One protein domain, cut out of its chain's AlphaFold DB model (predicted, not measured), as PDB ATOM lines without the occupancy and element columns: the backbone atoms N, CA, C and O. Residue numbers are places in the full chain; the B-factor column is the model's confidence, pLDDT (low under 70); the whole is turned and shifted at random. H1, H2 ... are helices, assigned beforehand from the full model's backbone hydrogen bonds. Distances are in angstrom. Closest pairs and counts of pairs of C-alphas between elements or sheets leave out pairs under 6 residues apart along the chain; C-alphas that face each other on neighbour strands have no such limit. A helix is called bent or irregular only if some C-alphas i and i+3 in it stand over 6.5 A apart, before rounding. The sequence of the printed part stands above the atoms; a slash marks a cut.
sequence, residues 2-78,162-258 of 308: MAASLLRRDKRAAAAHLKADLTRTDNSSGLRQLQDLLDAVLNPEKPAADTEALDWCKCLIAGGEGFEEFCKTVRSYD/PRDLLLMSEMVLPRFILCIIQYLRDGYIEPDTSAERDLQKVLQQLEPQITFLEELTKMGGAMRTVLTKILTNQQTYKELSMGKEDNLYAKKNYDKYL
ATOM      1  N   MET A   2      32.368  84.747 -55.912       60.91
ATOM      2  CA  MET A   2      33.611  84.078 -56.363       60.91
ATOM      3  C   MET A   2      33.854  82.682 -55.757       60.91
ATOM      4  O   MET A   2      34.090  81.748 -56.521       60.91
ATOM      5  N   ALA A   3      33.678  82.486 -54.442       66.88
ATOM      6  CA  ALA A   3      33.809  81.163 -53.803       66.88
ATOM      7  C   ALA A   3      32.909  80.091 -54.447       66.88
ATOM      8  O   ALA A   3      33.350  78.984 -54.730       66.88
ATOM      9  N   ALA A   4      31.665  80.449 -54.784       68.75
ATOM     10  CA  ALA A   4      30.715  79.553 -55.446       68.75
ATOM     11  C   ALA A   4      31.181  79.073 -56.834       68.75
ATOM     12  O   ALA A   4      30.767  78.008 -57.279       68.75
ATOM     13  N   SER A   5      32.028  79.844 -57.526       72.94
ATOM     14  CA  SER A   5      32.606  79.428 -58.807       72.94
ATOM     15  C   SER A   5      33.759  78.441 -58.621       72.94
ATOM     16  O   SER A   5      33.862  77.487 -59.385       72.94
ATOM     17  N   LEU A   6      34.576  78.621 -57.574       71.75
ATOM     18  CA  LEU A   6      35.676  77.719 -57.224       71.75
ATOM     19  C   LEU A   6      35.160  76.390 -56.673       71.75
ATOM     20  O   LEU A   6      35.639  75.344 -57.087       71.75
ATOM     21  N   LEU A   7      34.123  76.424 -55.835       78.56
ATOM     22  CA  LEU A   7      33.484  75.225 -55.284       78.56
ATOM     23  C   LEU A   7      32.875  74.307 -56.357       78.56
ATOM     24  O   LEU A   7      32.702  73.119 -56.123       78.56
ATOM     25  N   ARG A   8      32.553  74.850 -57.538       79.81
ATOM     26  CA  ARG A   8      32.035  74.087 -58.688       79.81
ATOM     27  C   ARG A   8      33.134  73.534 -59.596       79.81
ATOM     28  O   ARG A   8      32.829  72.774 -60.513       79.81
ATOM     29  N   ARG A   9      34.384  73.960 -59.406       80.31
ATOM     30  CA  ARG A   9      35.537  73.473 -60.169       80.31
ATOM     31  C   ARG A   9      36.093  72.212 -59.525       80.31
ATOM     32  O   ARG A   9      35.863  71.935 -58.352       80.31
ATOM     33  N   ASP A  10      36.875  71.474 -60.303       92.88
ATOM     34  CA  ASP A  10      37.718  70.418 -59.757       92.88
ATOM     35  C   ASP A  10      38.657  70.987 -58.674       92.88
ATOM     36  O   ASP A  10      39.299  72.025 -58.876       92.88
ATOM     37  N   LYS A  11      38.724  70.310 -57.520       94.88
ATOM     38  CA  LYS A  11      39.454  70.787 -56.335       94.88
ATOM     39  C   LYS A  11      40.948  70.952 -56.613       94.88
ATOM     40  O   LYS A  11      41.553  71.929 -56.169       94.88
ATOM     41  N   ARG A  12      41.542  70.021 -57.372       94.94
ATOM     42  CA  ARG A  12      42.971  70.051 -57.714       94.94
ATOM     43  C   ARG A  12      43.267  71.164 -58.710       94.94
ATOM     44  O   ARG A  12      44.213  71.918 -58.504       94.94
ATOM     45  N   ALA A  13      42.428  71.336 -59.730       95.38
ATOM     46  CA  ALA A  13      42.562  72.441 -60.679       95.38
ATOM     47  C   ALA A  13      42.435  73.813 -59.991       95.38
ATOM     48  O   ALA A  13      43.210  74.727 -60.279       95.38
ATOM     49  N   ALA A  14      41.492  73.957 -59.053       95.81
ATOM     50  CA  ALA A  14      41.350  75.169 -58.251       95.81
ATOM     51  C   ALA A  14      42.584  75.420 -57.367       95.81
ATOM     52  O   ALA A  14      43.092  76.540 -57.341       95.81
ATOM     53  N   ALA A  15      43.105  74.385 -56.700       97.00
ATOM     54  CA  ALA A  15      44.314  74.482 -55.886       97.00
ATOM     55  C   ALA A  15      45.557  74.867 -56.705       97.00
ATOM     56  O   ALA A  15      46.300  75.753 -56.288       97.00
ATOM     57  N   ALA A  16      45.749  74.264 -57.883       96.38
ATOM     58  CA  ALA A  16      46.842  74.601 -58.795       96.38
ATOM     59  C   ALA A  16      46.777  76.067 -59.241       96.38
ATOM     60  O   ALA A  16      47.781  76.778 -59.218       96.38
ATOM     61  N   HIS A  17      45.581  76.536 -59.612       95.56
ATOM     62  CA  HIS A  17      45.366  77.920 -60.020       95.56
ATOM     63  C   HIS A  17      45.658  78.908 -58.883       95.56
ATOM     64  O   HIS A  17      46.387  79.875 -59.093       95.56
ATOM     65  N   LEU A  18      45.146  78.639 -57.677       96.75
ATOM     66  CA  LEU A  18      45.390  79.481 -56.504       96.75
ATOM     67  C   LEU A  18      46.874  79.507 -56.128       96.75
ATOM     68  O   LEU A  18      47.411  80.584 -55.885       96.75
ATOM     69  N   LYS A  19      47.558  78.352 -56.134       96.69
ATOM     70  CA  LYS A  19      49.006  78.290 -55.887       96.69
ATOM     71  C   LYS A  19      49.766  79.140 -56.908       96.69
ATOM     72  O   LYS A  19      50.604  79.948 -56.513       96.69
ATOM     73  N   ALA A  20      49.446  79.007 -58.197       95.62
ATOM     74  CA  ALA A  20      50.074  79.800 -59.250       95.62
ATOM     75  C   ALA A  20      49.878  81.308 -59.022       95.62
ATOM     76  O   ALA A  20      50.851  82.058 -59.064       95.62
ATOM     77  N   ASP A  21      48.661  81.750 -58.700       95.19
ATOM     78  CA  ASP A  21      48.380  83.163 -58.431       95.19
ATOM     79  C   ASP A  21      49.100  83.681 -57.176       95.19
ATOM     80  O   ASP A  21      49.607  84.803 -57.178       95.19
ATOM     81  N   LEU A  22      49.209  82.861 -56.128       95.81
ATOM     82  CA  LEU A  22      49.869  83.227 -54.871       95.81
ATOM     83  C   LEU A  22      51.389  83.377 -54.994       95.81
ATOM     84  O   LEU A  22      51.986  84.156 -54.251       95.81
ATOM     85  N   THR A  23      52.008  82.673 -55.945       94.00
ATOM     86  CA  THR A  23      53.449  82.794 -56.230       94.00
ATOM     87  C   THR A  23      53.828  84.053 -57.018       94.00
ATOM     88  O   THR A  23      55.014  84.354 -57.163       94.00
ATOM     89  N   ARG A  24      52.848  84.814 -57.527       93.25
ATOM     90  CA  ARG A  24      53.083  86.058 -58.276       93.25
ATOM     91  C   ARG A  24      53.469  87.205 -57.339       93.25
ATOM     92  O   ARG A  24      53.071  87.237 -56.180       93.25
ATOM     93  N   THR A  25      54.188  88.197 -57.871       90.75
ATOM     94  CA  THR A  25      54.560  89.418 -57.128       90.75
ATOM     95  C   THR A  25      53.340  90.217 -56.665       90.75
ATOM     96  O   THR A  25      53.323  90.697 -55.537       90.75
ATOM     97  N   ASP A  26      52.318  90.340 -57.518       93.50
ATOM     98  CA  ASP A  26      50.984  90.799 -57.119       93.50
ATOM     99  C   ASP A  26      50.069  89.581 -56.982       93.50
ATOM    100  O   ASP A  26      49.627  89.000 -57.980       93.50
ATOM    101  N   ASN A  27      49.832  89.184 -55.735       94.50
ATOM    102  CA  ASN A  27      49.020  88.031 -55.357       94.50
ATOM    103  C   ASN A  27      47.728  88.422 -54.619       94.50
ATOM    104  O   ASN A  27      47.032  87.555 -54.089       94.50
ATOM    105  N   SER A  28      47.372  89.710 -54.612       95.06
ATOM    106  CA  SER A  28      46.223  90.247 -53.869       95.06
ATOM    107  C   SER A  28      44.894  89.567 -54.240       95.06
ATOM    108  O   SER A  28      44.110  89.188 -53.366       95.06
ATOM    109  N   SER A  29      44.666  89.339 -55.538       93.88
ATOM    110  CA  SER A  29      43.496  88.612 -56.055       93.88
ATOM    111  C   SER A  29      43.480  87.147 -55.606       93.88
ATOM    112  O   SER A  29      42.461  86.678 -55.099       93.88
ATOM    113  N   GLY A  30      44.606  86.436 -55.737       94.62
ATOM    114  CA  GLY A  30      44.724  85.030 -55.338       94.62
ATOM    115  C   GLY A  30      44.517  84.837 -53.836       94.62
ATOM    116  O   GLY A  30      43.788  83.937 -53.421       94.62
ATOM    117  N   LEU A  31      45.069  85.741 -53.020       95.38
ATOM    118  CA  LEU A  31      44.877  85.746 -51.571       95.38
ATOM    119  C   LEU A  31      43.404  85.933 -51.202       95.38
ATOM    120  O   LEU A  31      42.873  85.169 -50.399       95.38
ATOM    121  N   ARG A  32      42.724  86.901 -51.824       95.31
ATOM    122  CA  ARG A  32      41.293  87.128 -51.593       95.31
ATOM    123  C   ARG A  32      40.452  85.917 -52.003       95.31
ATOM    124  O   ARG A  32      39.555  85.523 -51.267       95.31
ATOM    125  N   GLN A  33      40.748  85.309 -53.151       95.25
ATOM    126  CA  GLN A  33      40.040  84.114 -53.616       95.25
ATOM    127  C   GLN A  33      40.246  82.916 -52.684       95.25
ATOM    128  O   GLN A  33      39.287  82.199 -52.398       95.25
ATOM    129  N   LEU A  34      41.472  82.712 -52.192       96.56
ATOM    130  CA  LEU A  34      41.759  81.668 -51.214       96.56
ATOM    131  C   LEU A  34      41.011  81.931 -49.902       96.56
ATOM    132  O   LEU A  34      40.400  81.010 -49.369       96.56
ATOM    133  N   GLN A  35      41.007  83.169 -49.402       94.19
ATOM    134  CA  GLN A  35      40.266  83.540 -48.191       94.19
ATOM    135  C   GLN A  35      38.762  83.284 -48.340       94.19
ATOM    136  O   GLN A  35      38.183  82.612 -47.490       94.19
ATOM    137  N   ASP A  36      38.152  83.730 -49.443       93.62
ATOM    138  CA  ASP A  36      36.732  83.500 -49.735       93.62
ATOM    139  C   ASP A  36      36.402  81.994 -49.821       93.62
ATOM    140  O   ASP A  36      35.331  81.555 -49.393       93.62
ATOM    141  N   LEU A  37      37.310  81.188 -50.383       95.44
ATOM    142  CA  LEU A  37      37.154  79.735 -50.451       95.44
ATOM    143  C   LEU A  37      37.270  79.094 -49.062       95.44
ATOM    144  O   LEU A  37      36.424  78.278 -48.706       95.44
ATOM    145  N   LEU A  38      38.276  79.471 -48.268       94.69
ATOM    146  CA  LEU A  38      38.464  78.956 -46.908       94.69
ATOM    147  C   LEU A  38      37.304  79.350 -45.988       94.69
ATOM    148  O   LEU A  38      36.882  78.519 -45.192       94.69
ATOM    149  N   ASP A  39      36.733  80.550 -46.131       91.38
ATOM    150  CA  ASP A  39      35.517  80.968 -45.413       91.38
ATOM    151  C   ASP A  39      34.323  80.042 -45.718       91.38
ATOM    152  O   ASP A  39      33.517  79.749 -44.837       91.38
ATOM    153  N   ALA A  40      34.208  79.549 -46.956       92.00
ATOM    154  CA  ALA A  40      33.112  78.669 -47.368       92.00
ATOM    155  C   ALA A  40      33.341  77.184 -47.021       92.00
ATOM    156  O   ALA A  40      32.384  76.462 -46.704       92.00
ATOM    157  N   VAL A  41      34.594  76.727 -47.127       93.12
ATOM    158  CA  VAL A  41      35.025  75.342 -46.880       93.12
ATOM    159  C   VAL A  41      35.144  75.070 -45.382       93.12
ATOM    160  O   VAL A  41      34.590  74.091 -44.895       93.12
ATOM    161  N   LEU A  42      35.823  75.949 -44.643       93.12
ATOM    162  CA  LEU A  42      36.081  75.826 -43.206       93.12
ATOM    163  C   LEU A  42      35.094  76.680 -42.410       93.12
ATOM    164  O   LEU A  42      35.488  77.538 -41.618       93.12
ATOM    165  N   ASN A  43      33.803  76.457 -42.659       89.69
ATOM    166  CA  ASN A  43      32.744  77.078 -41.881       89.69
ATOM    167  C   ASN A  43      32.464  76.221 -40.629       89.69
ATOM    168  O   ASN A  43      31.944  75.114 -40.780       89.69
ATOM    169  N   PRO A  44      32.763  76.716 -39.418       84.94
ATOM    170  CA  PRO A  44      32.553  75.975 -38.173       84.94
ATOM    171  C   PRO A  44      31.069  75.778 -37.806       84.94
ATOM    172  O   PRO A  44      30.758  74.996 -36.914       84.94
ATOM    173  N   GLU A  45      30.138  76.447 -38.494       85.50
ATOM    174  CA  GLU A  45      28.694  76.206 -38.346       85.50
ATOM    175  C   GLU A  45      28.211  74.959 -39.111       85.50
ATOM    176  O   GLU A  45      27.069  74.524 -38.939       85.50
ATOM    177  N   LYS A  46      29.052  74.376 -39.977       87.00
ATOM    178  CA  LYS A  46      28.776  73.085 -40.625       87.00
ATOM    179  C   LYS A  46      29.150  71.925 -39.686       87.00
ATOM    180  O   LYS A  46      29.784  72.144 -38.667       87.00
ATOM    181  N   PRO A  47      28.749  70.676 -39.969       82.88
ATOM    182  CA  PRO A  47      29.196  69.531 -39.175       82.88
ATOM    183  C   PRO A  47      30.689  69.225 -39.373       82.88
ATOM    184  O   PRO A  47      31.157  69.143 -40.507       82.88
ATOM    185  N   ALA A  48      31.413  68.939 -38.286       78.12
ATOM    186  CA  ALA A  48      32.827  68.547 -38.335       78.12
ATOM    187  C   ALA A  48      33.080  67.271 -39.157       78.12
ATOM    188  O   ALA A  48      34.125  67.137 -39.779       78.12
ATOM    189  N   ALA A  49      32.115  66.352 -39.220       76.31
ATOM    190  CA  ALA A  49      32.229  65.115 -39.997       76.31
ATOM    191  C   ALA A  49      32.188  65.324 -41.529       76.31
ATOM    192  O   ALA A  49      32.204  64.346 -42.276       76.31
ATOM    193  N   ASP A  50      32.110  66.571 -42.009       78.81
ATOM    194  CA  ASP A  50      32.154  66.895 -43.434       78.81
ATOM    195  C   ASP A  50      33.527  66.553 -44.044       78.81
ATOM    196  O   ASP A  50      34.515  67.287 -43.926       78.81
ATOM    197  N   THR A  51      33.575  65.413 -44.734       83.06
ATOM    198  CA  THR A  51      34.761  64.942 -45.453       83.06
ATOM    199  C   THR A  51      35.125  65.847 -46.628       83.06
ATOM    200  O   THR A  51      36.290  65.896 -47.018       83.06
ATOM    201  N   GLU A  52      34.169  66.603 -47.180       90.56
ATOM    202  CA  GLU A  52      34.424  67.488 -48.317       90.56
ATOM    203  C   GLU A  52      35.357  68.639 -47.928       90.56
ATOM    204  O   GLU A  52      36.250  69.004 -48.701       90.56
ATOM    205  N   ALA A  53      35.195  69.181 -46.717       92.19
ATOM    206  CA  ALA A  53      36.065  70.230 -46.199       92.19
ATOM    207  C   ALA A  53      37.514  69.744 -46.042       92.19
ATOM    208  O   ALA A  53      38.464  70.452 -46.400       92.19
ATOM    209  N   LEU A  54      37.687  68.509 -45.561       93.38
ATOM    210  CA  LEU A  54      38.996  67.878 -45.429       93.38
ATOM    211  C   LEU A  54      39.635  67.599 -46.799       93.38
ATOM    212  O   LEU A  54      40.822  67.874 -46.988       93.38
ATOM    213  N   ASP A  55      38.854  67.133 -47.776       94.62
ATOM    214  CA  ASP A  55      39.323  66.911 -49.149       94.62
ATOM    215  C   ASP A  55      39.789  68.210 -49.818       94.62
ATOM    216  O   ASP A  55      40.818  68.231 -50.502       94.62
ATOM    217  N   TRP A  56      39.063  69.312 -49.600       96.00
ATOM    218  CA  TRP A  56      39.494  70.641 -50.031       96.00
ATOM    219  C   TRP A  56      40.824  71.033 -49.390       96.00
ATOM    220  O   TRP A  56      41.724  71.469 -50.106       96.00
ATOM    221  N   CYS A  57      40.987  70.834 -48.078       96.75
ATOM    222  CA  CYS A  57      42.244  71.136 -47.389       96.75
ATOM    223  C   CYS A  57      43.412  70.324 -47.955       96.75
ATOM    224  O   CYS A  57      44.455  70.902 -48.259       96.75
ATOM    225  N   LYS A  58      43.223  69.016 -48.171       96.75
ATOM    226  CA  LYS A  58      44.225  68.135 -48.791       96.75
ATOM    227  C   LYS A  58      44.626  68.620 -50.186       96.75
ATOM    228  O   LYS A  58      45.817  68.730 -50.471       96.75
ATOM    229  N   CYS A  59      43.652  68.965 -51.033       97.06
ATOM    230  CA  CYS A  59      43.916  69.462 -52.388       97.06
ATOM    231  C   CYS A  59      44.634  70.817 -52.384       97.06
ATOM    232  O   CYS A  59      45.586  71.002 -53.144       97.06
ATOM    233  N   LEU A  60      44.192  71.753 -51.537       97.81
ATOM    234  CA  LEU A  60      44.796  73.081 -51.422       97.81
ATOM    235  C   LEU A  60      46.240  72.982 -50.933       97.81
ATOM    236  O   LEU A  60      47.121  73.557 -51.563       97.81
ATOM    237  N   ILE A  61      46.490  72.213 -49.870       97.75
ATOM    238  CA  ILE A  61      47.827  72.009 -49.294       97.75
ATOM    239  C   ILE A  61      48.782  71.372 -50.306       97.75
ATOM    240  O   ILE A  61      49.916  71.829 -50.425       97.75
ATOM    241  N   ALA A  62      48.309  70.391 -51.079       97.25
ATOM    242  CA  ALA A  62      49.083  69.768 -52.149       97.25
ATOM    243  C   ALA A  62      49.285  70.672 -53.381       97.25
ATOM    244  O   ALA A  62      49.965  70.282 -54.326       97.25
ATOM    245  N   GLY A  63      48.686  71.869 -53.419       95.19
ATOM    246  CA  GLY A  63      48.908  72.840 -54.490       95.19
ATOM    247  C   GLY A  63      48.483  72.361 -55.880       95.19
ATOM    248  O   GLY A  63      49.037  72.832 -56.869       95.19
ATOM    249  N   GLY A  64      47.532  71.426 -55.953       88.81
ATOM    250  CA  GLY A  64      47.053  70.815 -57.198       88.81
ATOM    251  C   GLY A  64      47.626  69.433 -57.522       88.81
ATOM    252  O   GLY A  64      47.091  68.751 -58.397       88.81
ATOM    253  N   GLU A  65      48.650  68.981 -56.800       93.56
ATOM    254  CA  GLU A  65      49.152  67.607 -56.893       93.56
ATOM    255  C   GLU A  65      48.281  66.630 -56.078       93.56
ATOM    256  O   GLU A  65      47.376  67.019 -55.334       93.56
ATOM    257  N   GLY A  66      48.527  65.326 -56.229       95.75
ATOM    258  CA  GLY A  66      47.942  64.327 -55.333       95.75
ATOM    259  C   GLY A  66      48.517  64.478 -53.924       95.75
ATOM    260  O   GLY A  66      49.728  64.634 -53.776       95.75
ATOM    261  N   PHE A  67      47.670  64.406 -52.892       95.81
ATOM    262  CA  PHE A  67      48.108  64.616 -51.509       95.81
ATOM    263  C   PHE A  67      49.213  63.633 -51.104       95.81
ATOM    264  O   PHE A  67      50.219  64.044 -50.539       95.81
ATOM    265  N   GLU A  68      49.107  62.358 -51.480       95.44
ATOM    266  CA  GLU A  68      50.137  61.355 -51.197       95.44
ATOM    267  C   GLU A  68      51.486  61.693 -51.844       95.44
ATOM    268  O   GLU A  68      52.535  61.417 -51.256       95.44
ATOM    269  N   GLU A  69      51.475  62.292 -53.037       95.81
ATOM    270  CA  GLU A  69      52.692  62.676 -53.755       95.81
ATOM    271  C   GLU A  69      53.330  63.926 -53.147       95.81
ATOM    272  O   GLU A  69      54.543  63.962 -52.927       95.81
ATOM    273  N   PHE A  70      52.505  64.889 -52.738       96.69
ATOM    274  CA  PHE A  70      52.940  66.008 -51.910       96.69
ATOM    275  C   PHE A  70      53.610  65.513 -50.616       96.69
ATOM    276  O   PHE A  70      54.731  65.915 -50.305       96.69
ATOM    277  N   CYS A  71      52.995  64.563 -49.901       95.25
ATOM    278  CA  CYS A  71      53.565  63.982 -48.681       95.25
ATOM    279  C   CYS A  71      54.930  63.324 -48.923       95.25
ATOM    280  O   CYS A  71      55.822  63.413 -48.077       95.25
ATOM    281  N   LYS A  72      55.102  62.599 -50.038       93.25
ATOM    282  CA  LYS A  72      56.401  62.003 -50.404       93.25
ATOM    283  C   LYS A  72      57.434  63.084 -50.706       93.25
ATOM    284  O   LYS A  72      58.550  62.998 -50.200       93.25
ATOM    285  N   THR A  73      57.038  64.108 -51.459       93.88
ATOM    286  CA  THR A  73      57.900  65.235 -51.818       93.88
ATOM    287  C   THR A  73      58.391  65.956 -50.568       93.88
ATOM    288  O   THR A  73      59.597  66.066 -50.382       93.88
ATOM    289  N   VAL A  74      57.504  66.346 -49.648       93.56
ATOM    290  CA  VAL A  74      57.896  67.005 -48.387       93.56
ATOM    291  C   VAL A  74      58.816  66.114 -47.549       93.56
ATOM    292  O   VAL A  74      59.846  66.588 -47.072       93.56
ATOM    293  N   ARG A  75      58.508  64.814 -47.428       89.31
ATOM    294  CA  ARG A  75      59.352  63.858 -46.688       89.31
ATOM    295  C   ARG A  75      60.740  63.674 -47.290       89.31
ATOM    296  O   ARG A  75      61.665  63.366 -46.549       89.31
ATOM    297  N   SER A  76      60.915  63.887 -48.596       88.62
ATOM    298  CA  SER A  76      62.241  63.827 -49.228       88.62
ATOM    299  C   SER A  76      63.191  64.934 -48.750       88.62
ATOM    300  O   SER A  76      64.405  64.782 -48.855       88.62
ATOM    301  N   TYR A  77      62.645  66.009 -48.167       87.12
ATOM    302  CA  TYR A  77      63.404  67.083 -47.528       87.12
ATOM    303  C   TYR A  77      63.586  66.879 -46.013       87.12
ATOM    304  O   TYR A  77      64.198  67.726 -45.361       87.12
ATOM    305  N   ASP A  78      63.063  65.793 -45.425       83.75
ATOM    306  CA  ASP A  78      63.269  65.497 -44.005       83.75
ATOM    307  C   ASP A  78      64.696  64.997 -43.768       83.75
ATOM    308  O   ASP A  78      65.022  63.829 -43.979       83.75
ATOM    309  N   PRO A 162      62.091  73.988 -51.706       90.06
ATOM    310  CA  PRO A 162      61.545  74.987 -52.616       90.06
ATOM    311  C   PRO A 162      60.625  75.949 -51.867       90.06
ATOM    312  O   PRO A 162      59.781  75.524 -51.075       90.06
ATOM    313  N   ARG A 163      60.775  77.255 -52.119       82.00
ATOM    314  CA  ARG A 163      60.044  78.301 -51.378       82.00
ATOM    315  C   ARG A 163      58.524  78.152 -51.474       82.00
ATOM    316  O   ARG A 163      57.820  78.533 -50.549       82.00
ATOM    317  N   ASP A 164      58.025  77.616 -52.580       91.38
ATOM    318  CA  ASP A 164      56.601  77.463 -52.870       91.38
ATOM    319  C   ASP A 164      56.027  76.098 -52.451       91.38
ATOM    320  O   ASP A 164      54.811  75.913 -52.519       91.38
ATOM    321  N   LEU A 165      56.864  75.144 -52.014       94.38
ATOM    322  CA  LEU A 165      56.410  73.795 -51.654       94.38
ATOM    323  C   LEU A 165      55.403  73.841 -50.501       94.38
ATOM    324  O   LEU A 165      54.352  73.217 -50.576       94.38
ATOM    325  N   LEU A 166      55.708  74.612 -49.455       95.81
ATOM    326  CA  LEU A 166      54.891  74.707 -48.241       95.81
ATOM    327  C   LEU A 166      53.994  75.950 -48.199       95.81
ATOM    328  O   LEU A 166      53.230  76.107 -47.249       95.81
ATOM    329  N   LEU A 167      54.026  76.794 -49.237       96.38
ATOM    330  CA  LEU A 167      53.256  78.042 -49.311       96.38
ATOM    331  C   LEU A 167      51.768  77.813 -49.018       96.38
ATOM    332  O   LEU A 167      51.175  78.483 -48.178       96.38
ATOM    333  N   MET A 168      51.161  76.827 -49.680       97.62
ATOM    334  CA  MET A 168      49.745  76.525 -49.469       97.62
ATOM    335  C   MET A 168      49.474  75.971 -48.066       97.62
ATOM    336  O   MET A 168      48.425  76.251 -47.490       97.62
ATOM    337  N   SER A 169      50.422  75.225 -47.488       97.69
ATOM    338  CA  SER A 169      50.316  74.730 -46.109       97.69
ATOM    339  C   SER A 169      50.260  75.887 -45.114       97.69
ATOM    340  O   SER A 169      49.370  75.919 -44.269       97.69
ATOM    341  N   GLU A 170      51.148  76.873 -45.265       96.38
ATOM    342  CA  GLU A 170      51.197  78.071 -44.417       96.38
ATOM    343  C   GLU A 170      49.907  78.906 -44.489       96.38
ATOM    344  O   GLU A 170      49.520  79.518 -43.495       96.38
ATOM    345  N   MET A 171      49.212  78.905 -45.631       96.19
ATOM    346  CA  MET A 171      47.973  79.672 -45.824       96.19
ATOM    347  C   MET A 171      46.707  78.933 -45.360       96.19
ATOM    348  O   MET A 171      45.774  79.557 -44.856       96.19
ATOM    349  N   VAL A 172      46.648  77.609 -45.535       97.81
ATOM    350  CA  VAL A 172      45.444  76.802 -45.254       97.81
ATOM    351  C   VAL A 172      45.385  76.362 -43.791       97.81
ATOM    352  O   VAL A 172      44.330  76.435 -43.156       97.81
ATOM    353  N   LEU A 173      46.515  75.912 -43.238       97.75
ATOM    354  CA  LEU A 173      46.564  75.287 -41.916       97.75
ATOM    355  C   LEU A 173      46.130  76.193 -40.750       97.75
ATOM    356  O   LEU A 173      45.469  75.663 -39.857       97.75
ATOM    357  N   PRO A 174      46.387  77.519 -40.729       96.19
ATOM    358  CA  PRO A 174      45.893  78.375 -39.648       96.19
ATOM    359  C   PRO A 174      44.367  78.339 -39.511       96.19
ATOM    360  O   PRO A 174      43.836  78.199 -38.411       96.19
ATOM    361  N   ARG A 175      43.651  78.405 -40.642       94.69
ATOM    362  CA  ARG A 175      42.183  78.338 -40.674       94.69
ATOM    363  C   ARG A 175      41.675  76.951 -40.308       94.69
ATOM    364  O   ARG A 175      40.689  76.842 -39.588       94.69
ATOM    365  N   PHE A 176      42.353  75.907 -40.781       95.94
ATOM    366  CA  PHE A 176      41.994  74.522 -40.486       95.94
ATOM    367  C   PHE A 176      42.120  74.208 -38.987       95.94
ATOM    368  O   PHE A 176      41.172  73.719 -38.376       95.94
ATOM    369  N   ILE A 177      43.254  74.569 -38.376       95.06
ATOM    370  CA  ILE A 177      43.507  74.380 -36.942       95.06
ATOM    371  C   ILE A 177      42.512  75.188 -36.104       95.06
ATOM    372  O   ILE A 177      41.950  74.660 -35.146       95.06
ATOM    373  N   LEU A 178      42.238  76.443 -36.478       93.25
ATOM    374  CA  LEU A 178      41.226  77.243 -35.788       93.25
ATOM    375  C   LEU A 178      39.840  76.590 -35.856       93.25
ATOM    376  O   LEU A 178      39.151  76.545 -34.844       93.25
ATOM    377  N   CYS A 179      39.436  76.077 -37.019       93.00
ATOM    378  CA  CYS A 179      38.137  75.427 -37.186       93.00
ATOM    379  C   CYS A 179      37.994  74.224 -36.237       93.00
ATOM    380  O   CYS A 179      36.983  74.095 -35.549       93.00
ATOM    381  N   ILE A 180      39.048  73.410 -36.100       92.75
ATOM    382  CA  ILE A 180      39.118  72.326 -35.107       92.75
ATOM    383  C   ILE A 180      38.940  72.885 -33.687       92.75
ATOM    384  O   ILE A 180      38.065  72.432 -32.951       92.75
ATOM    385  N   ILE A 181      39.712  73.912 -33.313       91.31
ATOM    386  CA  ILE A 181      39.610  74.563 -31.994       91.31
ATOM    387  C   ILE A 181      38.182  75.066 -31.727       91.31
ATOM    388  O   ILE A 181      37.682  74.916 -30.611       91.31
ATOM    389  N   GLN A 182      37.516  75.640 -32.730       90.44
ATOM    390  CA  GLN A 182      36.144  76.130 -32.615       90.44
ATOM    391  C   GLN A 182      35.167  74.992 -32.303       90.44
ATOM    392  O   GLN A 182      34.413  75.118 -31.337       90.44
ATOM    393  N   TYR A 183      35.246  73.858 -33.008       89.12
ATOM    394  CA  TYR A 183      34.429  72.679 -32.690       89.12
ATOM    395  C   TYR A 183      34.666  72.159 -31.271       89.12
ATOM    396  O   TYR A 183      33.719  71.799 -30.576       89.12
ATOM    397  N   LEU A 184      35.918  72.148 -30.816       88.25
ATOM    398  CA  LEU A 184      36.264  71.634 -29.488       88.25
ATOM    399  C   LEU A 184      35.777  72.550 -28.371       88.25
ATOM    400  O   LEU A 184      35.245  72.067 -27.377       88.25
ATOM    401  N   ARG A 185      35.881  73.869 -28.558       87.88
ATOM    402  CA  ARG A 185      35.263  74.848 -27.653       87.88
ATOM    403  C   ARG A 185      33.747  74.732 -27.648       87.88
ATOM    404  O   ARG A 185      33.129  74.938 -26.609       87.88
ATOM    405  N   ASP A 186      33.142  74.422 -28.791       85.12
ATOM    406  CA  ASP A 186      31.696  74.275 -28.869       85.12
ATOM    407  C   ASP A 186      31.174  73.015 -28.199       85.12
ATOM    408  O   ASP A 186      30.129  73.079 -27.550       85.12
ATOM    409  N   GLY A 187      31.924  71.923 -28.336       80.75
ATOM    410  CA  GLY A 187      31.675  70.643 -27.690       80.75
ATOM    411  C   GLY A 187      31.991  70.609 -26.197       80.75
ATOM    412  O   GLY A 187      31.572  69.679 -25.512       80.75
ATOM    413  N   TYR A 188      32.722  71.600 -25.684       76.62
ATOM    414  CA  TYR A 188      33.026  71.710 -24.266       76.62
ATOM    415  C   TYR A 188      31.848  72.320 -23.493       76.62
ATOM    416  O   TYR A 188      31.417  73.445 -23.759       76.62
ATOM    417  N   ILE A 189      31.361  71.577 -22.500       70.88
ATOM    418  CA  ILE A 189      30.386  72.009 -21.494       70.88
ATOM    419  C   ILE A 189      31.048  71.794 -20.126       70.88
ATOM    420  O   ILE A 189      31.834  70.860 -19.969       70.88
ATOM    421  N   GLU A 190      30.783  72.667 -19.149       64.56
ATOM    422  CA  GLU A 190      31.311  72.508 -17.787       64.56
ATOM    423  C   GLU A 190      30.987  71.123 -17.201       64.56
ATOM    424  O   GLU A 190      29.936  70.559 -17.511       64.56
ATOM    425  N   PRO A 191      31.884  70.554 -16.377       61.69
ATOM    426  CA  PRO A 191      31.830  69.138 -16.048       61.69
ATOM    427  C   PRO A 191      30.618  68.776 -15.177       61.69
ATOM    428  O   PRO A 191      30.585  69.039 -13.976       61.69
ATOM    429  N   ASP A 192      29.665  68.071 -15.787       59.34
ATOM    430  CA  ASP A 192      28.813  67.070 -15.148       59.34
ATOM    431  C   ASP A 192      29.004  65.704 -15.856       59.34
ATOM    432  O   ASP A 192      29.733  65.588 -16.842       59.34
ATOM    433  N   THR A 193      28.356  64.633 -15.383       55.94
ATOM    434  CA  THR A 193      28.472  63.291 -16.010       55.94
ATOM    435  C   THR A 193      27.896  63.200 -17.436       55.94
ATOM    436  O   THR A 193      28.070  62.179 -18.109       55.94
ATOM    437  N   SER A 194      27.184  64.223 -17.918       62.31
ATOM    438  CA  SER A 194      26.710  64.317 -19.302       62.31
ATOM    439  C   SER A 194      27.747  64.963 -20.232       62.31
ATOM    440  O   SER A 194      27.886  64.503 -21.367       62.31
ATOM    441  N   ALA A 195      28.560  65.893 -19.716       63.38
ATOM    442  CA  ALA A 195      29.608  66.600 -20.458       63.38
ATOM    443  C   ALA A 195      30.699  65.673 -21.036       63.38
ATOM    444  O   ALA A 195      31.130  65.860 -22.176       63.38
ATOM    445  N   GLU A 196      31.106  64.620 -20.314       64.81
ATOM    446  CA  GLU A 196      32.099  63.647 -20.815       64.81
ATOM    447  C   GLU A 196      31.612  62.903 -22.069       64.81
ATOM    448  O   GLU A 196      32.380  62.670 -23.008       64.81
ATOM    449  N   ARG A 197      30.318  62.555 -22.121       62.28
ATOM    450  CA  ARG A 197      29.727  61.872 -23.282       62.28
ATOM    451  C   ARG A 197      29.666  62.777 -24.505       62.28
ATOM    452  O   ARG A 197      29.754  62.273 -25.623       62.28
ATOM    453  N   ASP A 198      29.504  64.080 -24.312       72.81
ATOM    454  CA  ASP A 198      29.397  65.033 -25.413       72.81
ATOM    455  C   ASP A 198      30.770  65.421 -25.970       72.81
ATOM    456  O   ASP A 198      30.939  65.437 -27.192       72.81
ATOM    457  N   LEU A 199      31.791  65.563 -25.115       76.88
ATOM    458  CA  LEU A 199      33.176  65.721 -25.570       76.88
ATOM    459  C   LEU A 199      33.650  64.502 -26.374       76.88
ATOM    460  O   LEU A 199      34.247  64.661 -27.438       76.88
ATOM    461  N   GLN A 200      33.339  63.283 -25.918       80.75
ATOM    462  CA  GLN A 200      33.728  62.065 -26.634       80.75
ATOM    463  C   GLN A 200      33.091  61.982 -28.030       80.75
ATOM    464  O   GLN A 200      33.749  61.564 -28.983       80.75
ATOM    465  N   LYS A 201      31.831  62.417 -28.183       82.81
ATOM    466  CA  LYS A 201      31.175  62.506 -29.500       82.81
ATOM    467  C   LYS A 201      31.859  63.527 -30.404       82.81
ATOM    468  O   LYS A 201      32.037  63.259 -31.588       82.81
ATOM    469  N   VAL A 202      32.240  64.683 -29.862       83.38
ATOM    470  CA  VAL A 202      32.932  65.741 -30.617       83.38
ATOM    471  C   VAL A 202      34.298  65.250 -31.091       83.38
ATOM    472  O   VAL A 202      34.627  65.406 -32.263       83.38
ATOM    473  N   LEU A 203      35.055  64.579 -30.219       85.19
ATOM    474  CA  LEU A 203      36.326  63.950 -30.581       85.19
ATOM    475  C   LEU A 203      36.139  62.894 -31.675       85.19
ATOM    476  O   LEU A 203      36.873  62.906 -32.657       85.19
ATOM    477  N   GLN A 204      35.111  62.048 -31.565       87.25
ATOM    478  CA  GLN A 204      34.804  61.049 -32.590       87.25
ATOM    479  C   GLN A 204      34.465  61.685 -33.950       87.25
ATOM    480  O   GLN A 204      34.853  61.154 -34.989       87.25
ATOM    481  N   GLN A 205      33.754  62.815 -33.965       88.50
ATOM    482  CA  GLN A 205      33.459  63.549 -35.202       88.50
ATOM    483  C   GLN A 205      34.701  64.205 -35.812       88.50
ATOM    484  O   GLN A 205      34.763  64.351 -37.031       88.50
ATOM    485  N   LEU A 206      35.669  64.593 -34.977       90.12
ATOM    486  CA  LEU A 206      36.928  65.215 -35.389       90.12
ATOM    487  C   LEU A 206      38.040  64.210 -35.714       90.12
ATOM    488  O   LEU A 206      39.120  64.624 -36.134       90.12
ATOM    489  N   GLU A 207      37.804  62.909 -35.544       89.81
ATOM    490  CA  GLU A 207      38.795  61.857 -35.796       89.81
ATOM    491  C   GLU A 207      39.477  61.980 -37.179       89.81
ATOM    492  O   GLU A 207      40.709  61.895 -37.237       89.81
ATOM    493  N   PRO A 208      38.765  62.266 -38.294       92.06
ATOM    494  CA  PRO A 208      39.410  62.465 -39.596       92.06
ATOM    495  C   PRO A 208      40.373  63.661 -39.625       92.06
ATOM    496  O   PRO A 208      41.437  63.596 -40.242       92.06
ATOM    497  N   GLN A 209      40.021  64.756 -38.950       92.25
ATOM    498  CA  GLN A 209      40.833  65.970 -38.863       92.25
ATOM    499  C   GLN A 209      42.048  65.768 -37.957       92.25
ATOM    500  O   GLN A 209      43.140  66.229 -38.291       92.25
ATOM    501  N   ILE A 210      41.872  65.060 -36.839       89.81
ATOM    502  CA  ILE A 210      42.957  64.696 -35.920       89.81
ATOM    503  C   ILE A 210      43.951  63.776 -36.636       89.81
ATOM    504  O   ILE A 210      45.149  64.052 -36.626       89.81
ATOM    505  N   THR A 211      43.452  62.759 -37.343       89.50
ATOM    506  CA  THR A 211      44.277  61.867 -38.175       89.50
ATOM    507  C   THR A 211      45.056  62.664 -39.221       89.50
ATOM    508  O   THR A 211      46.249  62.446 -39.417       89.50
ATOM    509  N   PHE A 212      44.421  63.643 -39.865       94.06
ATOM    510  CA  PHE A 212      45.089  64.494 -40.846       94.06
ATOM    511  C   PHE A 212      46.185  65.387 -40.238       94.06
ATOM    512  O   PHE A 212      47.261  65.518 -40.826       94.06
ATOM    513  N   LEU A 213      45.968  65.965 -39.049       93.88
ATOM    514  CA  LEU A 213      47.028  66.668 -38.312       93.88
ATOM    515  C   LEU A 213      48.194  65.727 -37.989       93.88
ATOM    516  O   LEU A 213      49.356  66.105 -38.151       93.88
ATOM    517  N   GLU A 214      47.899  64.490 -37.594       87.31
ATOM    518  CA  GLU A 214      48.917  63.473 -37.351       87.31
ATOM    519  C   GLU A 214      49.720  63.165 -38.633       87.31
ATOM    520  O   GLU A 214      50.953  63.158 -38.598       87.31
ATOM    521  N   GLU A 215      49.058  62.995 -39.784       89.62
ATOM    522  CA  GLU A 215      49.719  62.807 -41.086       89.62
ATOM    523  C   GLU A 215      50.675  63.960 -41.425       89.62
ATOM    524  O   GLU A 215      51.799  63.707 -41.864       89.62
ATOM    525  N   LEU A 216      50.275  65.211 -41.167       92.88
ATOM    526  CA  LEU A 216      51.119  66.395 -41.370       92.88
ATOM    527  C   LEU A 216      52.364  66.371 -40.470       92.88
ATOM    528  O   LEU A 216      53.475  66.615 -40.946       92.88
ATOM    529  N   THR A 217      52.231  66.012 -39.188       88.06
ATOM    530  CA  THR A 217      53.390  65.931 -38.270       88.06
ATOM    531  C   THR A 217      54.406  64.851 -38.669       88.06
ATOM    532  O   THR A 217      55.615  65.001 -38.434       88.06
ATOM    533  N   LYS A 218      53.932  63.789 -39.336       84.44
ATOM    534  CA  LYS A 218      54.750  62.686 -39.865       84.44
ATOM    535  C   LYS A 218      55.513  63.050 -41.148       84.44
ATOM    536  O   LYS A 218      56.321  62.246 -41.607       84.44
ATOM    537  N   MET A 219      55.307  64.238 -41.728       87.56
ATOM    538  CA  MET A 219      55.999  64.659 -42.958       87.56
ATOM    539  C   MET A 219      57.439  65.150 -42.750       87.56
ATOM    540  O   MET A 219      58.120  65.441 -43.728       87.56
ATOM    541  N   GLY A 220      57.919  65.235 -41.508       84.19
ATOM    542  CA  GLY A 220      59.303  65.614 -41.216       84.19
ATOM    543  C   GLY A 220      59.482  67.050 -40.730       84.19
ATOM    544  O   GLY A 220      58.514  67.769 -40.470       84.19
ATOM    545  N   GLY A 221      60.742  67.465 -40.576       83.75
ATOM    546  CA  GLY A 221      61.116  68.747 -39.969       83.75
ATOM    547  C   GLY A 221      60.520  69.967 -40.676       83.75
ATOM    548  O   GLY A 221      60.111  70.920 -40.014       83.75
ATOM    549  N   ALA A 222      60.397  69.910 -42.003       89.44
ATOM    550  CA  ALA A 222      59.854  70.988 -42.824       89.44
ATOM    551  C   ALA A 222      58.394  71.324 -42.460       89.44
ATOM    552  O   ALA A 222      58.085  72.454 -42.080       89.44
ATOM    553  N   MET A 223      57.503  70.326 -42.493       93.00
ATOM    554  CA  MET A 223      56.093  70.506 -42.126       93.00
ATOM    555  C   MET A 223      55.920  70.765 -40.629       93.00
ATOM    556  O   MET A 223      55.117  71.612 -40.243       93.00
ATOM    557  N   ARG A 224      56.704  70.094 -39.769       90.12
ATOM    558  CA  ARG A 224      56.684  70.377 -38.325       90.12
ATOM    559  C   ARG A 224      57.030  71.834 -38.033       90.12
ATOM    560  O   ARG A 224      56.364  72.438 -37.209       90.12
ATOM    561  N   THR A 225      57.981  72.425 -38.756       89.19
ATOM    562  CA  THR A 225      58.317  73.851 -38.623       89.19
ATOM    563  C   THR A 225      57.142  74.752 -39.006       89.19
ATOM    564  O   THR A 225      56.876  75.729 -38.308       89.19
ATOM    565  N   VAL A 226      56.419  74.432 -40.087       94.25
ATOM    566  CA  VAL A 226      55.199  75.161 -40.477       94.25
ATOM    567  C   VAL A 226      54.148  75.071 -39.377       94.25
ATOM    568  O   VAL A 226      53.653  76.102 -38.930       94.25
ATOM    569  N   LEU A 227      53.859  73.860 -38.892       94.44
ATOM    570  CA  LEU A 227      52.924  73.653 -37.789       94.44
ATOM    571  C   LEU A 227      53.358  74.452 -36.558       94.44
ATOM    572  O   LEU A 227      52.582  75.268 -36.086       94.44
ATOM    573  N   THR A 228      54.602  74.322 -36.093       90.25
ATOM    574  CA  THR A 228      55.116  75.086 -34.945       90.25
ATOM    575  C   THR A 228      54.895  76.584 -35.123       90.25
ATOM    576  O   THR A 228      54.285  77.193 -34.252       90.25
ATOM    577  N   LYS A 229      55.293  77.166 -36.264       92.31
ATOM    578  CA  LYS A 229      55.093  78.600 -36.534       92.31
ATOM    579  C   LYS A 229      53.629  79.015 -36.424       92.31
ATOM    580  O   LYS A 229      53.351  80.072 -35.875       92.31
ATOM    581  N   ILE A 230      52.709  78.209 -36.951       94.31
ATOM    582  CA  ILE A 230      51.270  78.498 -36.905       94.31
ATOM    583  C   ILE A 230      50.757  78.422 -35.466       94.31
ATOM    584  O   ILE A 230      50.080  79.337 -35.005       94.31
ATOM    585  N   LEU A 231      51.108  77.349 -34.759       91.38
ATOM    586  CA  LEU A 231      50.666  77.067 -33.395       91.38
ATOM    587  C   LEU A 231      51.170  78.101 -32.385       91.38
ATOM    588  O   LEU A 231      50.477  78.397 -31.418       91.38
ATOM    589  N   THR A 232      52.351  78.671 -32.622       90.69
ATOM    590  CA  THR A 232      52.955  79.686 -31.749       90.69
ATOM    591  C   THR A 232      52.670  81.124 -32.197       90.69
ATOM    592  O   THR A 232      53.133  82.062 -31.549       90.69
ATOM    593  N   ASN A 233      51.937  81.342 -33.295       90.75
ATOM    594  CA  ASN A 233      51.633  82.690 -33.778       90.75
ATOM    595  C   ASN A 233      50.403  83.274 -33.070       90.75
ATOM    596  O   ASN A 233      49.258  83.110 -33.498       90.75
ATOM    597  N   GLN A 234      50.664  84.016 -31.993       90.00
ATOM    598  CA  GLN A 234      49.626  84.669 -31.197       90.00
ATOM    599  C   GLN A 234      48.788  85.672 -31.999       90.00
ATOM    600  O   GLN A 234      47.581  85.763 -31.782       90.00
ATOM    601  N   GLN A 235      49.404  86.422 -32.919       90.25
ATOM    602  CA  GLN A 235      48.711  87.450 -33.696       90.25
ATOM    603  C   GLN A 235      47.684  86.816 -34.636       90.25
ATOM    604  O   GLN A 235      46.509  87.176 -34.600       90.25
ATOM    605  N   THR A 236      48.100  85.805 -35.401       90.31
ATOM    606  CA  THR A 236      47.196  85.059 -36.284       90.31
ATOM    607  C   THR A 236      46.080  84.387 -35.488       90.31
ATOM    608  O   THR A 236      44.923  84.449 -35.894       90.31
ATOM    609  N   TYR A 237      46.380  83.792 -34.330       89.50
ATOM    610  CA  TYR A 237      45.344  83.211 -33.474       89.50
ATOM    611  C   TYR A 237      44.322  84.249 -32.984       89.50
ATOM    612  O   TYR A 237      43.123  83.960 -33.007       89.50
ATOM    613  N   LYS A 238      44.768  85.445 -32.569       86.50
ATOM    614  CA  LYS A 238      43.888  86.546 -32.138       86.50
ATOM    615  C   LYS A 238      42.987  87.016 -33.283       86.50
ATOM    616  O   LYS A 238      41.770  87.042 -33.117       86.50
ATOM    617  N   GLU A 239      43.566  87.303 -34.449       88.25
ATOM    618  CA  GLU A 239      42.832  87.734 -35.651       88.25
ATOM    619  C   GLU A 239      41.767  86.718 -36.073       88.25
ATOM    620  O   GLU A 239      40.623  87.069 -36.365       88.25
ATOM    621  N   LEU A 240      42.133  85.438 -36.068       88.44
ATOM    622  CA  LEU A 240      41.245  84.355 -36.454       88.44
ATOM    623  C   LEU A 240      40.164  84.068 -35.401       88.44
ATOM    624  O   LEU A 240      39.017  83.813 -35.767       88.44
ATOM    625  N   SER A 241      40.497  84.135 -34.109       85.94
ATOM    626  CA  SER A 241      39.552  83.850 -33.019       85.94
ATOM    627  C   SER A 241      38.515  84.953 -32.819       85.94
ATOM    628  O   SER A 241      37.357  84.643 -32.552       85.94
ATOM    629  N   MET A 242      38.909  86.224 -32.943       76.81
ATOM    630  CA  MET A 242      37.999  87.363 -32.750       76.81
ATOM    631  C   MET A 242      37.098  87.606 -33.971       76.81
ATOM    632  O   MET A 242      36.034  88.214 -33.838       76.81
ATOM    633  N   GLY A 243      37.489  87.085 -35.139       68.31
ATOM    634  CA  GLY A 243      36.754  87.237 -36.388       68.31
ATOM    635  C   GLY A 243      36.702  88.685 -36.887       68.31
ATOM    636  O   GLY A 243      37.312  89.595 -36.332       68.31
ATOM    637  N   LYS A 244      35.948  88.911 -37.969       68.69
ATOM    638  CA  LYS A 244      35.524  90.264 -38.371       68.69
ATOM    639  C   LYS A 244      34.442  90.742 -37.396       68.69
ATOM    640  O   LYS A 244      33.728  89.899 -36.852       68.69
ATOM    641  N   GLU A 245      34.283  92.055 -37.209       64.25
ATOM    642  CA  GLU A 245      33.357  92.638 -36.217       64.25
ATOM    643  C   GLU A 245      31.926  92.059 -36.267       64.25
ATOM    644  O   GLU A 245      31.271  91.971 -35.230       64.25
ATOM    645  N   ASP A 246      31.475  91.554 -37.417       72.25
ATOM    646  CA  ASP A 246      30.127  91.001 -37.604       72.25
ATOM    647  C   ASP A 246      30.007  89.472 -37.427       72.25
ATOM    648  O   ASP A 246      28.904  88.926 -37.497       72.25
ATOM    649  N   ASN A 247      31.102  88.737 -37.191       83.19
ATOM    650  CA  ASN A 247      31.043  87.279 -37.029       83.19
ATOM    651  C   ASN A 247      30.596  86.891 -35.604       83.19
ATOM    652  O   ASN A 247      31.411  86.651 -34.710       83.19
ATOM    653  N   LEU A 248      29.276  86.820 -35.402       85.88
ATOM    654  CA  LEU A 248      28.655  86.454 -34.122       85.88
ATOM    655  C   LEU A 248      29.064  85.061 -33.626       85.88
ATOM    656  O   LEU A 248      29.223  84.872 -32.418       85.88
ATOM    657  N   TYR A 249      29.253  84.099 -34.534       88.06
ATOM    658  CA  TYR A 249      29.688  82.750 -34.172       88.06
ATOM    659  C   TYR A 249      31.086  82.779 -33.543       88.06
ATOM    660  O   TYR A 249      31.278  82.260 -32.443       88.06
ATOM    661  N   ALA A 250      32.048  83.434 -34.203       87.38
ATOM    662  CA  ALA A 250      33.426  83.526 -33.723       87.38
ATOM    663  C   ALA A 250      33.500  84.197 -32.343       87.38
ATOM    664  O   ALA A 250      34.164  83.674 -31.450       87.38
ATOM    665  N   LYS A 251      32.737  85.280 -32.140       87.62
ATOM    666  CA  LYS A 251      32.617  85.963 -30.840       87.62
ATOM    667  C   LYS A 251      32.114  85.024 -29.746       87.62
ATOM    668  O   LYS A 251      32.809  84.815 -28.758       87.62
ATOM    669  N   LYS A 252      30.965  84.373 -29.965       89.12
ATOM    670  CA  LYS A 252      30.386  83.427 -28.997       89.12
ATOM    671  C   LYS A 252      31.339  82.268 -28.689       89.12
ATOM    672  O   LYS A 252      31.445  81.837 -27.542       89.12
ATOM    673  N   ASN A 253      32.025  81.751 -29.705       90.69
ATOM    674  CA  ASN A 253      33.003  80.683 -29.542       90.69
ATOM    675  C   ASN A 253      34.219  81.139 -28.713       90.69
ATOM    676  O   ASN A 253      34.700  80.398 -27.856       90.69
ATOM    677  N   TYR A 254      34.697  82.364 -28.934       88.50
ATOM    678  CA  TYR A 254      35.788  82.950 -28.160       88.50
ATOM    679  C   TYR A 254      35.380  83.255 -26.709       88.50
ATOM    680  O   TYR A 254      36.150  82.979 -25.790       88.50
ATOM    681  N   ASP A 255      34.145  83.701 -26.472       87.94
ATOM    682  CA  ASP A 255      33.608  83.931 -25.122       87.94
ATOM    683  C   ASP A 255      33.549  82.641 -24.287       87.94
ATOM    684  O   ASP A 255      33.820  82.664 -23.080       87.94
ATOM    685  N   LYS A 256      33.261  81.493 -24.923       85.56
ATOM    686  CA  LYS A 256      33.358  80.175 -24.268       85.56
ATOM    687  C   LYS A 256      34.780  79.889 -23.793       85.56
ATOM    688  O   LYS A 256      34.963  79.424 -22.671       85.56
ATOM    689  N   TYR A 257      35.780  80.194 -24.621       85.81
ATOM    690  CA  TYR A 257      37.184  80.054 -24.239       85.81
ATOM    691  C   TYR A 257      37.539  80.956 -23.050       85.81
ATOM    692  O   TYR A 257      38.129  80.471 -22.089       85.81
ATOM    693  N   LEU A 258      37.130  82.228 -23.070       85.38
ATOM    694  CA  LEU A 258      37.383  83.155 -21.960       85.38
ATOM    695  C   LEU A 258      36.717  82.694 -20.657       85.38
ATOM    696  O   LEU A 258      37.325  82.770 -19.589       85.38
TER     697      LEU A 258
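What this domain is: This is residues 2 to 78 and 162 to 258 of the 308 residues of the protein "E3 ubiquitin-protein ligase" of Poeciliopsis prolifica (blackstripe livebearer) (UniProt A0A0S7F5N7). One long helix, H6, runs through the middle, and the other helices gather round it: H2, H3 and H4 by its first half, H8, H9 and H10 in turn along it, and H7a folding back beside its last residues. H7 is bent, and its arm H7b leads back to H8, while H1 packs on the outside of H3 and H5 follows H4 round a corner at the edge of the body. H2, H3, H4 and H6 form a bundle, up and down, each running against the one before it. The printed part has 174 residues with ten named helices, H1 to H10 in order, and no named strand: all helix. It is compact, with a radius of gyration of the C-alphas of 16.6 A and spans of 51 by 36 by 31 A.

Where its parts are: Find C-alpha 3 at (33.809, 81.163, -53.803), where H1, residues 3 to 6, begins. Next come H2, residues 11 to 22, 16.3 A long; H3, 28 to 41, 19.9 A; H4, 51 to 61; and H5, 67 to 76. After the cut, look for C-alpha 167 at (53.256, 78.042, -49.311): H6 runs from there to 187, 31.4 A, and is irregular, but only just, with C-alphas 171 and 174 6.6 A apart. H7, residues 195 to 217, was assigned as one helix by its hydrogen bonds but is bent, with C-alphas 205 and 208 7.5 A apart; its arms are H7a, 195 to 205, and H7b, 208 to 217. H8 is 221 to 231, H9 234 to 242, and H10 248 to 258, ending at (37.383, 83.155, -21.960).

How they stand to each other: Start at the hub, H6. Its residues 168 to 176 touch H4, opposite ways at a shallow tilt of 28 degrees; the closest C-alphas, of Ile 61 and Ser 169, are 4.9 A apart. It touches H8 at Pro 174 and Ile 230, closest C-alphas 6.0 A, H9 at Leu 178 and Leu 240, 7.1 A, and H10 at Gln 182 and Asn 253, 6.3 A. H6 and H7a form a hairpin, closest C-alphas Gly 187 and Leu 199, 5.6 A. H2 and H3 form another, closest at Asp 21 and Gly 30, 5.1 A. H1 touches H3, with C-alphas 3 and 37 4.9 A apart. H4 and H5 only just touch, only at the corner, with 3 pairs of C-alphas within 8 A, closest Lys 58 and Phe 67, 5.9 A. Every O i to N i+4 pair is within hydrogen-bond range in H2, H3, H4, H5, H7a, H7b, H8, H9 and H10; H6 has 15 of 17, and H1 is too short for one.

The domain as a whole: The C-alphas of Thr 25 and Thr 193, 55.3 A, are the two farthest apart. Residues 79 to 161 are not printed, and C-alphas 78 and 162 are 12.9 A apart across the cut. Of the links printed whole, none is long. Mean pLDDT of the printed part is 88.1; residues 2 to 4, 190 to 197 and 243 to 245 are under 70.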